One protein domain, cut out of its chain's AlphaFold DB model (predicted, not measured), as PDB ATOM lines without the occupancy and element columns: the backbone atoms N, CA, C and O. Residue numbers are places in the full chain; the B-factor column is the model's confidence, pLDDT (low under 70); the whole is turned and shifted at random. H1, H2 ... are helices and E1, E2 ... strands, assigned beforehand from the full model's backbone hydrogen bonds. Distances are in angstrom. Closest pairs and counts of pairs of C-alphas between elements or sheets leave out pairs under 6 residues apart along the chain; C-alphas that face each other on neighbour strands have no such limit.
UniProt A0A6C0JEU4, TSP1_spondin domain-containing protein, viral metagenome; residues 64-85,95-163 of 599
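This is residues 64 to 85 and 95 to 163 of the 599 residues of the protein "TSP1_spondin domain-containing protein" of viral metagenome (UniProt A0A6C0JEU4). A two-stranded hairpin, E3 and E4, makes the core of the main body, with the short helix H1 packed mostly on E4 and the first part of the longer helix H2, residues 148 to 155, packed mostly on E3. Two long loops, residues 104 to 116 and 131 to 147, run round this core, and a second small hairpin, E1 and E2, lies off to one end, across a cut in the chain. The printed part has 91 residues, with two named helices and four named strands in the order E1, E2, H1, E3, E4, H2; both two-stranded sheets are antiparallel. The class is mixed, helices and strands, though under half of the residues are in named elements. The whole is only just compact, close to loose, with a radius of gyration of the C-alphas of 14.7 A and spans of 41 by 29 by 22 A.

E1 is residues 73 to 75, beginning at C-alpha 73 (7.119, 71.992, 13.861), and E2 is residues 81 to 83. H1 is residues 95 to 103, 12.5 A long, beginning at C-alpha 95 (19.939, 71.419, 19.382). E3 is residues 117 to 120, 10.2 A, and E4 is residues 125 to 130, 14.7 A. H2 is residues 148 to 161, 19.9 A, ending at C-alpha 161 (26.975, 91.879, -6.014).

E1 and E2 form an antiparallel hairpin, their directions at 137 degrees, with N 74 and O 82 within hydrogen-bond range at 2.8 A. E1 is apart from H1, E3, E4 and H2. The closest C-alphas of H1 and E4 are those of Ile 99 and Phe 128, 5.3 A apart. E3 and E4 form the other antiparallel hairpin, at 125 degrees, with N 118 and O 127 at 2.8 A and N 120 and O 125 at 3.0 A. Residues 119 to 120 of E3 also pair with residues 144 to 145, antiparallel. The closest C-alphas of E3 and H2 are those of Tyr 119 and Cys 151, 6.0 A apart. H1 and H2 are apart. In both helices every O i to N i+4 pair is within hydrogen-bond range.

The two C-alphas farthest apart, those of Asp 68 and Val 163, are 46.2 A apart. Residues 86 to 94 are not printed, and C-alphas 85 and 95 are 10.9 A apart across this cut. The links from H1 to E3 and from E4 to H2 are long. The mean pLDDT of the printed part is 72.4, and 33 residues are under 70, namely residues 64 to 85, 95 to 96, 112 to 115 and 135 to 139.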
ATOM      1  N   THR A  64       8.896  77.903  18.057       40.28
ATOM      2  CA  THR A  64       8.802  77.633  19.500       40.28
ATOM      3  C   THR A  64       7.460  78.170  19.990       40.28
ATOM      4  O   THR A  64       7.221  79.378  19.927       40.28
ATOM      5  N   THR A  65       6.560  77.315  20.463       39.16
ATOM      6  CA  THR A  65       5.250  77.750  20.968       39.16
ATOM      7  C   THR A  65       5.279  77.929  22.482       39.16
ATOM      8  O   THR A  65       5.168  76.950  23.198       39.16
ATOM      9  N   LYS A  66       5.335  79.181  22.966       37.28
ATOM     10  CA  LYS A  66       5.226  79.589  24.390       37.28
ATOM     11  C   LYS A  66       6.217  78.912  25.377       37.28
ATOM     12  O   LYS A  66       6.793  77.876  25.080       37.28
ATOM     13  N   PRO A  67       6.410  79.468  26.588       38.41
ATOM     14  CA  PRO A  67       7.324  78.911  27.597       38.41
ATOM     15  C   PRO A  67       7.019  77.483  28.099       38.41
ATOM     16  O   PRO A  67       7.786  76.976  28.908       38.41
ATOM     17  N   ASP A  68       5.963  76.817  27.612       39.81
ATOM     18  CA  ASP A  68       5.468  75.547  28.163       39.81
ATOM     19  C   ASP A  68       5.244  74.432  27.109       39.81
ATOM     20  O   ASP A  68       4.791  73.345  27.467       39.81
ATOM     21  N   ILE A  69       5.549  74.654  25.816       43.31
ATOM     22  CA  ILE A  69       5.394  73.632  24.754       43.31
ATOM     23  C   ILE A  69       6.690  73.509  23.934       43.31
ATOM     24  O   ILE A  69       6.950  74.282  23.014       43.31
ATOM     25  N   ASN A  70       7.492  72.485  24.244       50.28
ATOM     26  CA  ASN A  70       8.724  72.133  23.528       50.28
ATOM     27  C   ASN A  70       8.443  71.171  22.358       50.28
ATOM     28  O   ASN A  70       8.864  70.017  22.381       50.28
ATOM     29  N   GLU A  71       7.762  71.622  21.305       51.84
ATOM     30  CA  GLU A  71       7.593  70.819  20.083       51.84
ATOM     31  C   GLU A  71       8.105  71.557  18.843       51.84
ATOM     32  O   GLU A  71       7.662  72.653  18.518       51.84
ATOM     33  N   TRP A  72       9.042  70.933  18.128       54.03
ATOM     34  CA  TRP A  72       9.517  71.398  16.828       54.03
ATOM     35  C   TRP A  72       8.437  71.140  15.773       54.03
ATOM     36  O   TRP A  72       7.940  70.018  15.669       54.03
ATOM     37  N   VAL A  73       8.105  72.134  14.947       54.34
ATOM     38  CA  VAL A  73       7.119  71.992  13.861       54.34
ATOM     39  C   VAL A  73       7.625  72.596  12.549       54.34
ATOM     40  O   VAL A  73       8.202  73.682  12.554       54.34
ATOM     41  N   LYS A  74       7.409  71.904  11.425       54.91
ATOM     42  CA  LYS A  74       7.703  72.361  10.055       54.91
ATOM     43  C   LYS A  74       6.429  72.397   9.216       54.91
ATOM     44  O   LYS A  74       5.473  71.696   9.529       54.91
ATOM     45  N   LEU A  75       6.429  73.161   8.131       47.69
ATOM     46  CA  LEU A  75       5.334  73.120   7.164       47.69
ATOM     47  C   LEU A  75       5.487  71.910   6.228       47.69
ATOM     48  O   LEU A  75       6.595  71.616   5.779       47.69
ATOM     49  N   ASP A  76       4.393  71.199   5.961       56.44
ATOM     50  CA  ASP A  76       4.326  70.209   4.882       56.44
ATOM     51  C   ASP A  76       4.123  70.873   3.505       56.44
ATOM     52  O   ASP A  76       4.020  72.097   3.392       56.44
ATOM     53  N   GLU A  77       4.076  70.069   2.439       50.78
ATOM     54  CA  GLU A  77       3.892  70.532   1.050       50.78
ATOM     55  C   GLU A  77       2.592  71.335   0.848       50.78
ATOM     56  O   GLU A  77       2.500  72.163  -0.058       50.78
ATOM     57  N   ASN A  78       1.618  71.157   1.745       59.69
ATOM     58  CA  ASN A  78       0.336  71.853   1.748       59.69
ATOM     59  C   ASN A  78       0.318  73.064   2.698       59.69
ATOM     60  O   ASN A  78      -0.739  73.654   2.917       59.69
ATOM     61  N   LYS A  79       1.477  73.457   3.243       51.72
ATOM     62  CA  LYS A  79       1.648  74.559   4.203       51.72
ATOM     63  C   LYS A  79       0.910  74.348   5.534       51.72
ATOM     64  O   LYS A  79       0.538  75.328   6.180       51.72
ATOM     65  N   ASN A  80       0.737  73.104   5.980       56.84
ATOM     66  CA  ASN A  80       0.228  72.805   7.322       56.84
ATOM     67  C   ASN A  80       1.373  72.536   8.300       56.84
ATOM     68  O   ASN A  80       2.383  71.943   7.929       56.84
ATOM     69  N   LEU A  81       1.215  72.950   9.561       50.72
ATOM     70  CA  LEU A  81       2.208  72.710  10.610       50.72
ATOM     71  C   LEU A  81       2.193  71.246  11.059       50.72
ATOM     72  O   LEU A  81       1.182  70.751  11.545       50.72
ATOM     73  N   GLN A  82       3.337  70.583  10.931       60.22
ATOM     74  CA  GLN A  82       3.569  69.193  11.305       60.22
ATOM     75  C   GLN A  82       4.730  69.091  12.287       60.22
ATOM     76  O   GLN A  82       5.745  69.768  12.120       60.22
ATOM     77  N   LYS A  83       4.624  68.194  13.270       60.84
ATOM     78  CA  LYS A  83       5.710  67.908  14.217       60.84
ATOM     79  C   LYS A  83       6.952  67.410  13.471       60.84
ATOM     80  O   LYS A  83       6.880  66.510  12.635       60.84
ATOM     81  N   TYR A  84       8.097  68.014  13.758       59.00
ATOM     82  CA  TYR A  84       9.379  67.723  13.131       59.00
ATOM     83  C   TYR A  84      10.336  67.117  14.150       59.00
ATOM     84  O   TYR A  84      10.504  67.643  15.239       59.00
ATOM     85  N   VAL A  85      11.006  66.027  13.787       56.34
ATOM     86  CA  VAL A  85      12.112  65.473  14.572       56.34
ATOM     87  C   VAL A  85      13.351  65.495  13.673       56.34
ATOM     88  O   VAL A  85      13.322  64.872  12.607       56.34
ATOM     89  N   ILE A  95      20.154  70.716  20.651       63.53
ATOM     90  CA  ILE A  95      19.939  71.419  19.382       63.53
ATOM     91  C   ILE A  95      19.677  72.906  19.633       63.53
ATOM     92  O   ILE A  95      20.313  73.738  18.983       63.53
ATOM     93  N   ASP A  96      18.825  73.248  20.600       66.06
ATOM     94  CA  ASP A  96      18.545  74.643  20.968       66.06
ATOM     95  C   ASP A  96      19.821  75.372  21.398       66.06
ATOM     96  O   ASP A  96      20.127  76.465  20.913       66.06
ATOM     97  N   THR A  97      20.639  74.713  22.221       71.19
ATOM     98  CA  THR A  97      21.944  75.235  22.648       71.19
ATOM     99  C   THR A  97      22.872  75.471  21.453       71.19
ATOM    100  O   THR A  97      23.512  76.520  21.352       71.19
ATOM    101  N   LYS A  98      22.934  74.533  20.497       73.88
ATOM    102  CA  LYS A  98      23.753  74.685  19.283       73.88
ATOM    103  C   LYS A  98      23.251  75.810  18.377       73.88
ATOM    104  O   LYS A  98      24.074  76.556  17.853       73.88
ATOM    105  N   ILE A  99      21.939  75.993  18.230       73.31
ATOM    106  CA  ILE A  99      21.359  77.104  17.459       73.31
ATOM    107  C   ILE A  99      21.731  78.454  18.077       73.31
ATOM    108  O   ILE A  99      22.180  79.348  17.357       73.31
ATOM    109  N   VAL A 100      21.572  78.603  19.396       74.62
ATOM    110  CA  VAL A 100      21.940  79.832  20.118       74.62
ATOM    111  C   VAL A 100      23.430  80.129  19.948       74.62
ATOM    112  O   VAL A 100      23.797  81.257  19.619       74.62
ATOM    113  N   ASN A 101      24.282  79.109  20.066       79.25
ATOM    114  CA  ASN A 101      25.725  79.254  19.880       79.25
ATOM    115  C   ASN A 101      26.095  79.703  18.462       79.25
ATOM    116  O   ASN A 101      26.941  80.582  18.308       79.25
ATOM    117  N   CYS A 102      25.457  79.150  17.425       81.19
ATOM    118  CA  CYS A 102      25.710  79.589  16.053       81.19
ATOM    119  C   CYS A 102      25.273  81.042  15.828       81.19
ATOM    120  O   CYS A 102      25.966  81.774  15.137       81.19
ATOM    121  N   ARG A 103      24.178  81.500  16.446       77.06
ATOM    122  CA  ARG A 103      23.694  82.888  16.313       77.06
ATOM    123  C   ARG A 103      24.567  83.928  17.009       77.06
ATOM    124  O   ARG A 103      24.536  85.091  16.625       77.06
ATOM    125  N   ALA A 104      25.330  83.523  18.021       81.31
ATOM    126  CA  ALA A 104      26.294  84.398  18.683       81.31
ATOM    127  C   ALA A 104      27.521  84.702  17.800       81.31
ATOM    128  O   ALA A 104      28.303  85.605  18.109       81.31
ATOM    129  N   LEU A 105      27.708  83.953  16.708       84.81
ATOM    130  CA  LEU A 105      28.771  84.214  15.749       84.81
ATOM    131  C   LEU A 105      28.462  85.487  14.959       84.81
ATOM    132  O   LEU A 105      27.347  85.713  14.500       84.81
ATOM    133  N   THR A 106      29.483  86.320  14.785       82.25
ATOM    134  CA  THR A 106      29.399  87.574  14.017       82.25
ATOM    135  C   THR A 106      30.455  87.640  12.910       82.25
ATOM    136  O   THR A 106      30.334  88.432  11.969       82.25
ATOM    137  N   LYS A 107      31.483  86.784  12.976       86.00
ATOM    138  CA  LYS A 107      32.592  86.732  12.020       86.00
ATOM    139  C   LYS A 107      32.862  85.305  11.536       86.00
ATOM    140  O   LYS A 107      32.687  84.346  12.285       86.00
ATOM    141  N   CYS A 108      33.280  85.167  10.278       87.81
ATOM    142  CA  CYS A 108      33.462  83.860   9.636       87.81
ATOM    143  C   CYS A 108      34.604  83.048  10.253       87.81
ATOM    144  O   CYS A 108      34.523  81.826  10.295       87.81
ATOM    145  N   GLU A 109      35.629  83.703  10.797       86.69
ATOM    146  CA  GLU A 109      36.762  83.060  11.469       86.69
ATOM    147  C   GLU A 109      36.324  82.303  12.725       86.69
ATOM    148  O   GLU A 109      37.039  81.427  13.199       86.69
ATOM    149  N   GLN A 110      35.141  82.615  13.263       85.81
ATOM    150  CA  GLN A 110      34.574  81.915  14.408       85.81
ATOM    151  C   GLN A 110      33.950  80.559  14.021       85.81
ATOM    152  O   GLN A 110      33.625  79.776  14.915       85.81
ATOM    153  N   LEU A 111      33.851  80.229  12.721       83.38
ATOM    154  CA  LEU A 111      33.538  78.882  12.217       83.38
ATOM    155  C   LEU A 111      34.748  77.946  12.404       83.38
ATOM    156  O   LEU A 111      35.324  77.409  11.462       83.38
ATOM    157  N   THR A 112      35.171  77.752  13.650       64.69
ATOM    158  CA  THR A 112      36.322  76.917  14.017       64.69
ATOM    159  C   THR A 112      35.906  75.467  14.232       64.69
ATOM    160  O   THR A 112      35.972  74.966  15.346       64.69
ATOM    161  N   GLY A 113      35.438  74.778  13.185       58.84
ATOM    162  CA  GLY A 113      35.290  73.309  13.139       58.84
ATOM    163  C   GLY A 113      34.492  72.619  14.265       58.84
ATOM    164  O   GLY A 113      34.430  71.392  14.307       58.84
ATOM    165  N   LYS A 114      33.878  73.364  15.187       57.31
ATOM    166  CA  LYS A 114      33.197  72.855  16.373       57.31
ATOM    167  C   LYS A 114      31.740  73.300  16.350       57.31
ATOM    168  O   LYS A 114      31.428  74.466  16.143       57.31
ATOM    169  N   ASN A 115      30.874  72.325  16.621       62.97
ATOM    170  CA  ASN A 115      29.453  72.445  16.969       62.97
ATOM    171  C   ASN A 115      28.423  72.504  15.831       62.97
ATOM    172  O   ASN A 115      27.243  72.657  16.128       62.97
ATOM    173  N   GLY A 116      28.812  72.284  14.570       75.75
ATOM    174  CA  GLY A 116      27.848  72.185  13.464       75.75
ATOM    175  C   GLY A 116      27.207  73.525  13.107       75.75
ATOM    176  O   GLY A 116      26.015  73.586  12.849       75.75
ATOM    177  N   CYS A 117      27.976  74.612  13.138       83.88
ATOM    178  CA  CYS A 117      27.533  75.905  12.629       83.88
ATOM    179  C   CYS A 117      27.958  76.084  11.168       83.88
ATOM    180  O   CYS A 117      29.020  75.618  10.759       83.88
ATOM    181  N   GLY A 118      27.146  76.799  10.401       87.38
ATOM    182  CA  GLY A 118      27.485  77.297   9.076       87.38
ATOM    183  C   GLY A 118      26.837  78.651   8.824       87.38
ATOM    184  O   GLY A 118      26.043  79.138   9.628       87.38
ATOM    185  N   TYR A 119      27.216  79.279   7.725       87.81
ATOM    186  CA  TYR A 119      26.771  80.600   7.315       87.81
ATOM    187  C   TYR A 119      25.913  80.506   6.056       87.81
ATOM    188  O   TYR A 119      26.251  79.760   5.132       87.81
ATOM    189  N   CYS A 120      24.828  81.282   6.022       84.88
ATOM    190  CA  CYS A 120      23.998  81.449   4.840       84.88
ATOM    191  C   CYS A 120      24.158  82.855   4.248       84.88
ATOM    192  O   CYS A 120      23.874  83.857   4.901       84.88
ATOM    193  N   ALA A 121      24.577  82.931   2.985       81.50
ATOM    194  CA  ALA A 121      24.798  84.194   2.283       81.50
ATOM    195  C   ALA A 121      23.493  84.932   1.936       81.50
ATOM    196  O   ALA A 121      23.475  86.158   1.917       81.50
ATOM    197  N   MET A 122      22.398  84.190   1.720       75.75
ATOM    198  CA  MET A 122      21.094  84.749   1.321       75.75
ATOM    199  C   MET A 122      20.488  85.680   2.376       75.75
ATOM    200  O   MET A 122      19.927  86.717   2.042       75.75
ATOM    201  N   ASP A 123      20.559  85.288   3.648       76.81
ATOM    202  CA  ASP A 123      19.947  86.010   4.772       76.81
ATOM    203  C   ASP A 123      20.977  86.576   5.757       76.81
ATOM    204  O   ASP A 123      20.620  87.280   6.698       76.81
ATOM    205  N   LYS A 124      22.261  86.322   5.495       81.75
ATOM    206  CA  LYS A 124      23.411  86.829   6.240       81.75
ATOM    207  C   LYS A 124      23.481  86.330   7.686       81.75
ATOM    208  O   LYS A 124      24.125  86.973   8.515       81.75
ATOM    209  N   GLU A 125      22.892  85.171   7.985       82.06
ATOM    210  CA  GLU A 125      22.869  84.597   9.332       82.06
ATOM    211  C   GLU A 125      23.760  83.353   9.487       82.06
ATOM    212  O   GLU A 125      23.894  82.510   8.596       82.06
ATOM    213  N   PHE A 126      24.328  83.201  10.687       84.06
ATOM    214  CA  PHE A 126      24.948  81.955  11.135       84.06
ATOM    215  C   PHE A 126      23.876  81.018  11.709       84.06
ATOM    216  O   PHE A 126      23.060  81.407  12.548       84.06
ATOM    217  N   ARG A 127      23.863  79.764  11.255       81.50
ATOM    218  CA  ARG A 127      22.838  78.766  11.592       81.50
ATOM    219  C   ARG A 127      23.467  77.417  11.928       81.50
ATOM    220  O   ARG A 127      24.604  77.136  11.565       81.50
ATOM    221  N   PHE A 128      22.698  76.564  12.595       78.94
ATOM    222  CA  PHE A 128      23.086  75.182  12.863       78.94
ATOM    223  C   PHE A 128      22.832  74.285  11.633       78.94
ATOM    224  O   PHE A 128      21.723  74.242  11.093       78.94
ATOM    225  N   GLY A 129      23.842  73.541  11.191       78.00
ATOM    226  CA  GLY A 129      23.823  72.715   9.989       78.00
ATOM    227  C   GLY A 129      25.066  71.849   9.798       78.00
ATOM    228  O   GLY A 129      25.984  71.816  10.615       78.00
ATOM    229  N   THR A 130      25.087  71.128   8.684       77.75
ATOM    230  CA  THR A 130      26.204  70.269   8.274       77.75
ATOM    231  C   THR A 130      26.791  70.762   6.955       77.75
ATOM    232  O   THR A 130      26.291  71.716   6.362       77.75
ATOM    233  N   LYS A 131      27.833  70.095   6.451       75.81
ATOM    234  CA  LYS A 131      28.394  70.372   5.117       75.81
ATOM    235  C   LYS A 131      27.362  70.251   3.982       75.81
ATOM    236  O   LYS A 131      27.533  70.875   2.942       75.81
ATOM    237  N   ASP A 132      26.303  69.467   4.189       72.56
ATOM    238  CA  ASP A 132      25.273  69.199   3.183       72.56
ATOM    239  C   ASP A 132      24.139  70.237   3.194       72.56
ATOM    240  O   ASP A 132      23.297  70.235   2.297       72.56
ATOM    241  N   GLY A 133      24.136  71.149   4.172       71.44
ATOM    242  CA  GLY A 133      23.145  72.214   4.293       71.44
ATOM    243  C   GLY A 133      22.778  72.533   5.745       71.44
ATOM    244  O   GLY A 133      23.155  71.799   6.671       71.44
ATOM    245  N   PRO A 134      22.030  73.625   5.970       70.62
ATOM    246  CA  PRO A 134      21.424  73.905   7.268       70.62
ATOM    247  C   PRO A 134      20.489  72.766   7.701       70.62
ATOM    248  O   PRO A 134      19.880  72.090   6.880       70.62
ATOM    249  N   THR A 135      20.324  72.572   9.013       64.19
ATOM    250  CA  THR A 135      19.389  71.557   9.555       64.19
ATOM    251  C   THR A 135      17.913  71.919   9.284       64.19
ATOM    252  O   THR A 135      17.024  71.082   9.441       64.19
ATOM    253  N   ALA A 136      17.663  73.169   8.871       56.06
ATOM    254  CA  ALA A 136      16.374  73.718   8.465       56.06
ATOM    255  C   ALA A 136      16.450  74.245   7.019       56.06
ATOM    256  O   ALA A 136      17.438  74.867   6.640       56.06
ATOM    257  N   ASP A 137      15.394  74.032   6.236       53.78
ATOM    258  CA  ASP A 137      15.367  74.148   4.767       53.78
ATOM    259  C   ASP A 137      15.237  75.607   4.261       53.78
ATOM    260  O   ASP A 137      14.225  76.005   3.690       53.78
ATOM    261  N   VAL A 138      16.227  76.463   4.554       64.06
ATOM    262  CA  VAL A 138      16.126  77.924   4.304       64.06
ATOM    263  C   VAL A 138      17.342  78.521   3.582       64.06
ATOM    264  O   VAL A 138      17.348  79.710   3.279       64.06
ATOM    265  N   CYS A 139      18.366  77.723   3.262       69.69
ATOM    266  CA  CYS A 139      19.543  78.207   2.535       69.69
ATOM    267  C   CYS A 139      19.856  77.323   1.321       69.69
ATOM    268  O   CYS A 139      20.141  76.136   1.505       69.69
ATOM    269  N   PRO A 140      19.850  77.871   0.093       74.12
ATOM    270  CA  PRO A 140      20.311  77.165  -1.094       74.12
ATOM    271  C   PRO A 140      21.737  76.629  -0.916       74.12
ATOM    272  O   PRO A 140      22.597  77.298  -0.343       74.12
ATOM    273  N   LYS A 141      22.014  75.436  -1.454       75.56
ATOM    274  CA  LYS A 141      23.310  74.748  -1.298       75.56
ATOM    275  C   LYS A 141      24.513  75.592  -1.747       75.56
ATOM    276  O   LYS A 141      25.587  75.476  -1.173       75.56
ATOM    277  N   ASN A 142      24.340  76.445  -2.754       75.75
ATOM    278  CA  ASN A 142      25.372  77.355  -3.265       75.75
ATOM    279  C   ASN A 142      25.601  78.602  -2.390       75.75
ATOM    280  O   ASN A 142      26.615  79.269  -2.561       75.75
ATOM    281  N   ALA A 143      24.689  78.908  -1.467       79.94
ATOM    282  CA  ALA A 143      24.777  80.027  -0.531       79.94
ATOM    283  C   ALA A 143      25.141  79.583   0.899       79.94
ATOM    284  O   ALA A 143      25.190  80.417   1.800       79.94
ATOM    285  N   TRP A 144      25.382  78.286   1.113       85.12
ATOM    286  CA  TRP A 144      25.688  77.701   2.415       85.12
ATOM    287  C   TRP A 144      27.158  77.292   2.521       85.12
ATOM    288  O   TRP A 144      27.703  76.661   1.617       85.12
ATOM    289  N   SER A 145      27.788  77.590   3.659       87.25
ATOM    290  CA  SER A 145      29.131  77.095   3.968       87.25
ATOM    291  C   SER A 145      29.337  76.869   5.461       87.25
ATOM    292  O   SER A 145      29.003  77.723   6.277       87.25
ATOM    293  N   THR A 146      29.969  75.754   5.824       86.50
ATOM    294  CA  THR A 146      30.525  75.533   7.171       86.50
ATOM    295  C   THR A 146      32.010  75.890   7.266       86.50
ATOM    296  O   THR A 146      32.570  75.883   8.357       86.50
ATOM    297  N   ASP A 147      32.662  76.166   6.133       88.00
ATOM    298  CA  ASP A 147      34.069  76.557   6.063       88.00
ATOM    299  C   ASP A 147      34.223  78.072   6.252       88.00
ATOM    300  O   ASP A 147      33.489  78.858   5.641       88.00
ATOM    301  N   ALA A 148      35.183  78.473   7.089       86.25
ATOM    302  CA  ALA A 148      35.446  79.872   7.421       86.25
ATOM    303  C   ALA A 148      35.892  80.695   6.198       86.25
ATOM    304  O   ALA A 148      35.413  81.814   6.011       86.25
ATOM    305  N   GLY A 149      36.749  80.137   5.335       86.75
ATOM    306  CA  GLY A 149      37.231  80.809   4.126       86.75
ATOM    307  C   GLY A 149      36.120  80.998   3.096       86.75
ATOM    308  O   GLY A 149      35.926  82.096   2.577       86.75
ATOM    309  N   LYS A 150      35.315  79.958   2.864       87.50
ATOM    310  CA  LYS A 150      34.164  80.018   1.957       87.50
ATOM    311  C   LYS A 150      33.022  80.879   2.509       87.50
ATOM    312  O   LYS A 150      32.345  81.549   1.736       87.50
ATOM    313  N   CYS A 151      32.830  80.925   3.831       88.56
ATOM    314  CA  CYS A 151      31.944  81.896   4.485       88.56
ATOM    315  C   CYS A 151      32.376  83.326   4.155       88.56
ATOM    316  O   CYS A 151      31.549  84.144   3.757       88.56
ATOM    317  N   GLN A 152      33.674  83.617   4.279       89.12
ATOM    318  CA  GLN A 152      34.206  84.942   3.985       89.12
ATOM    319  C   GLN A 152      34.058  85.296   2.500       89.12
ATOM    320  O   GLN A 152      33.587  86.386   2.189       89.12
ATOM    321  N   GLU A 153      34.356  84.361   1.597       90.31
ATOM    322  CA  GLU A 153      34.124  84.528   0.158       90.31
ATOM    323  C   GLU A 153      32.668  84.879  -0.161       90.31
ATOM    324  O   GLU A 153      32.411  85.850  -0.870       90.31
ATOM    325  N   LEU A 154      31.712  84.117   0.376       88.38
ATOM    326  CA  LEU A 154      30.287  84.354   0.140       88.38
ATOM    327  C   LEU A 154      29.843  85.735   0.645       88.38
ATOM    328  O   LEU A 154      29.072  86.413  -0.029       88.38
ATOM    329  N   ARG A 155      30.356  86.173   1.801       88.31
ATOM    330  CA  ARG A 155      30.077  87.510   2.349       88.31
ATOM    331  C   ARG A 155      30.624  88.627   1.473       88.31
ATOM    332  O   ARG A 155      29.903  89.573   1.176       88.31
ATOM    333  N   GLU A 156      31.892  88.529   1.083       90.94
ATOM    334  CA  GLU A 156      32.550  89.544   0.258       90.94
ATOM    335  C   GLU A 156      31.879  89.639  -1.124       90.94
ATOM    336  O   GLU A 156      31.584  90.741  -1.591       90.94
ATOM    337  N   LYS A 157      31.545  88.497  -1.746       90.12
ATOM    338  CA  LYS A 157      30.823  88.451  -3.028       90.12
ATOM    339  C   LYS A 157      29.436  89.067  -2.948       90.12
ATOM    340  O   LYS A 157      29.066  89.817  -3.845       90.12
ATOM    341  N   GLU A 158      28.694  88.805  -1.876       86.44
ATOM    342  CA  GLU A 158      27.376  89.403  -1.662       86.44
ATOM    343  C   GLU A 158      27.468  90.936  -1.581       86.44
ATOM    344  O   GLU A 158      26.696  91.637  -2.237       86.44
ATOM    345  N   ILE A 159      28.453  91.483  -0.856       89.56
ATOM    346  CA  ILE A 159      28.680  92.938  -0.784       89.56
ATOM    347  C   ILE A 159      28.928  93.515  -2.183       89.56
ATOM    348  O   ILE A 159      28.291  94.499  -2.555       89.56
ATOM    349  N   CYS A 160      29.800  92.888  -2.976       92.06
ATOM    350  CA  CYS A 160      30.105  93.373  -4.322       92.06
ATOM    351  C   CYS A 160      28.952  93.168  -5.311       92.06
ATOM    352  O   CYS A 160      28.742  94.012  -6.173       92.06
ATOM    353  N   SER A 161      28.146  92.117  -5.160       89.88
ATOM    354  CA  SER A 161      26.975  91.879  -6.014       89.88
ATOM    355  C   SER A 161      25.899  92.966  -5.888       89.88
ATOM    356  O   SER A 161      25.153  93.209  -6.835       89.88
ATOM    357  N   ASN A 162      25.855  93.659  -4.742       88.38
ATOM    358  CA  ASN A 162      24.937  94.768  -4.485       88.38
ATOM    359  C   ASN A 162      25.402  96.100  -5.108       88.38
ATOM    360  O   ASN A 162      24.631  97.058  -5.153       88.38
ATOM    361  N   VAL A 163      26.637  96.179  -5.614       90.88
ATOM    362  CA  VAL A 163      27.161  97.357  -6.320       90.88
ATOM    363  C   VAL A 163      26.698  97.297  -7.776       90.88
ATOM    364  O   VAL A 163      27.218  96.519  -8.578       90.88
TER     365      VAL A 163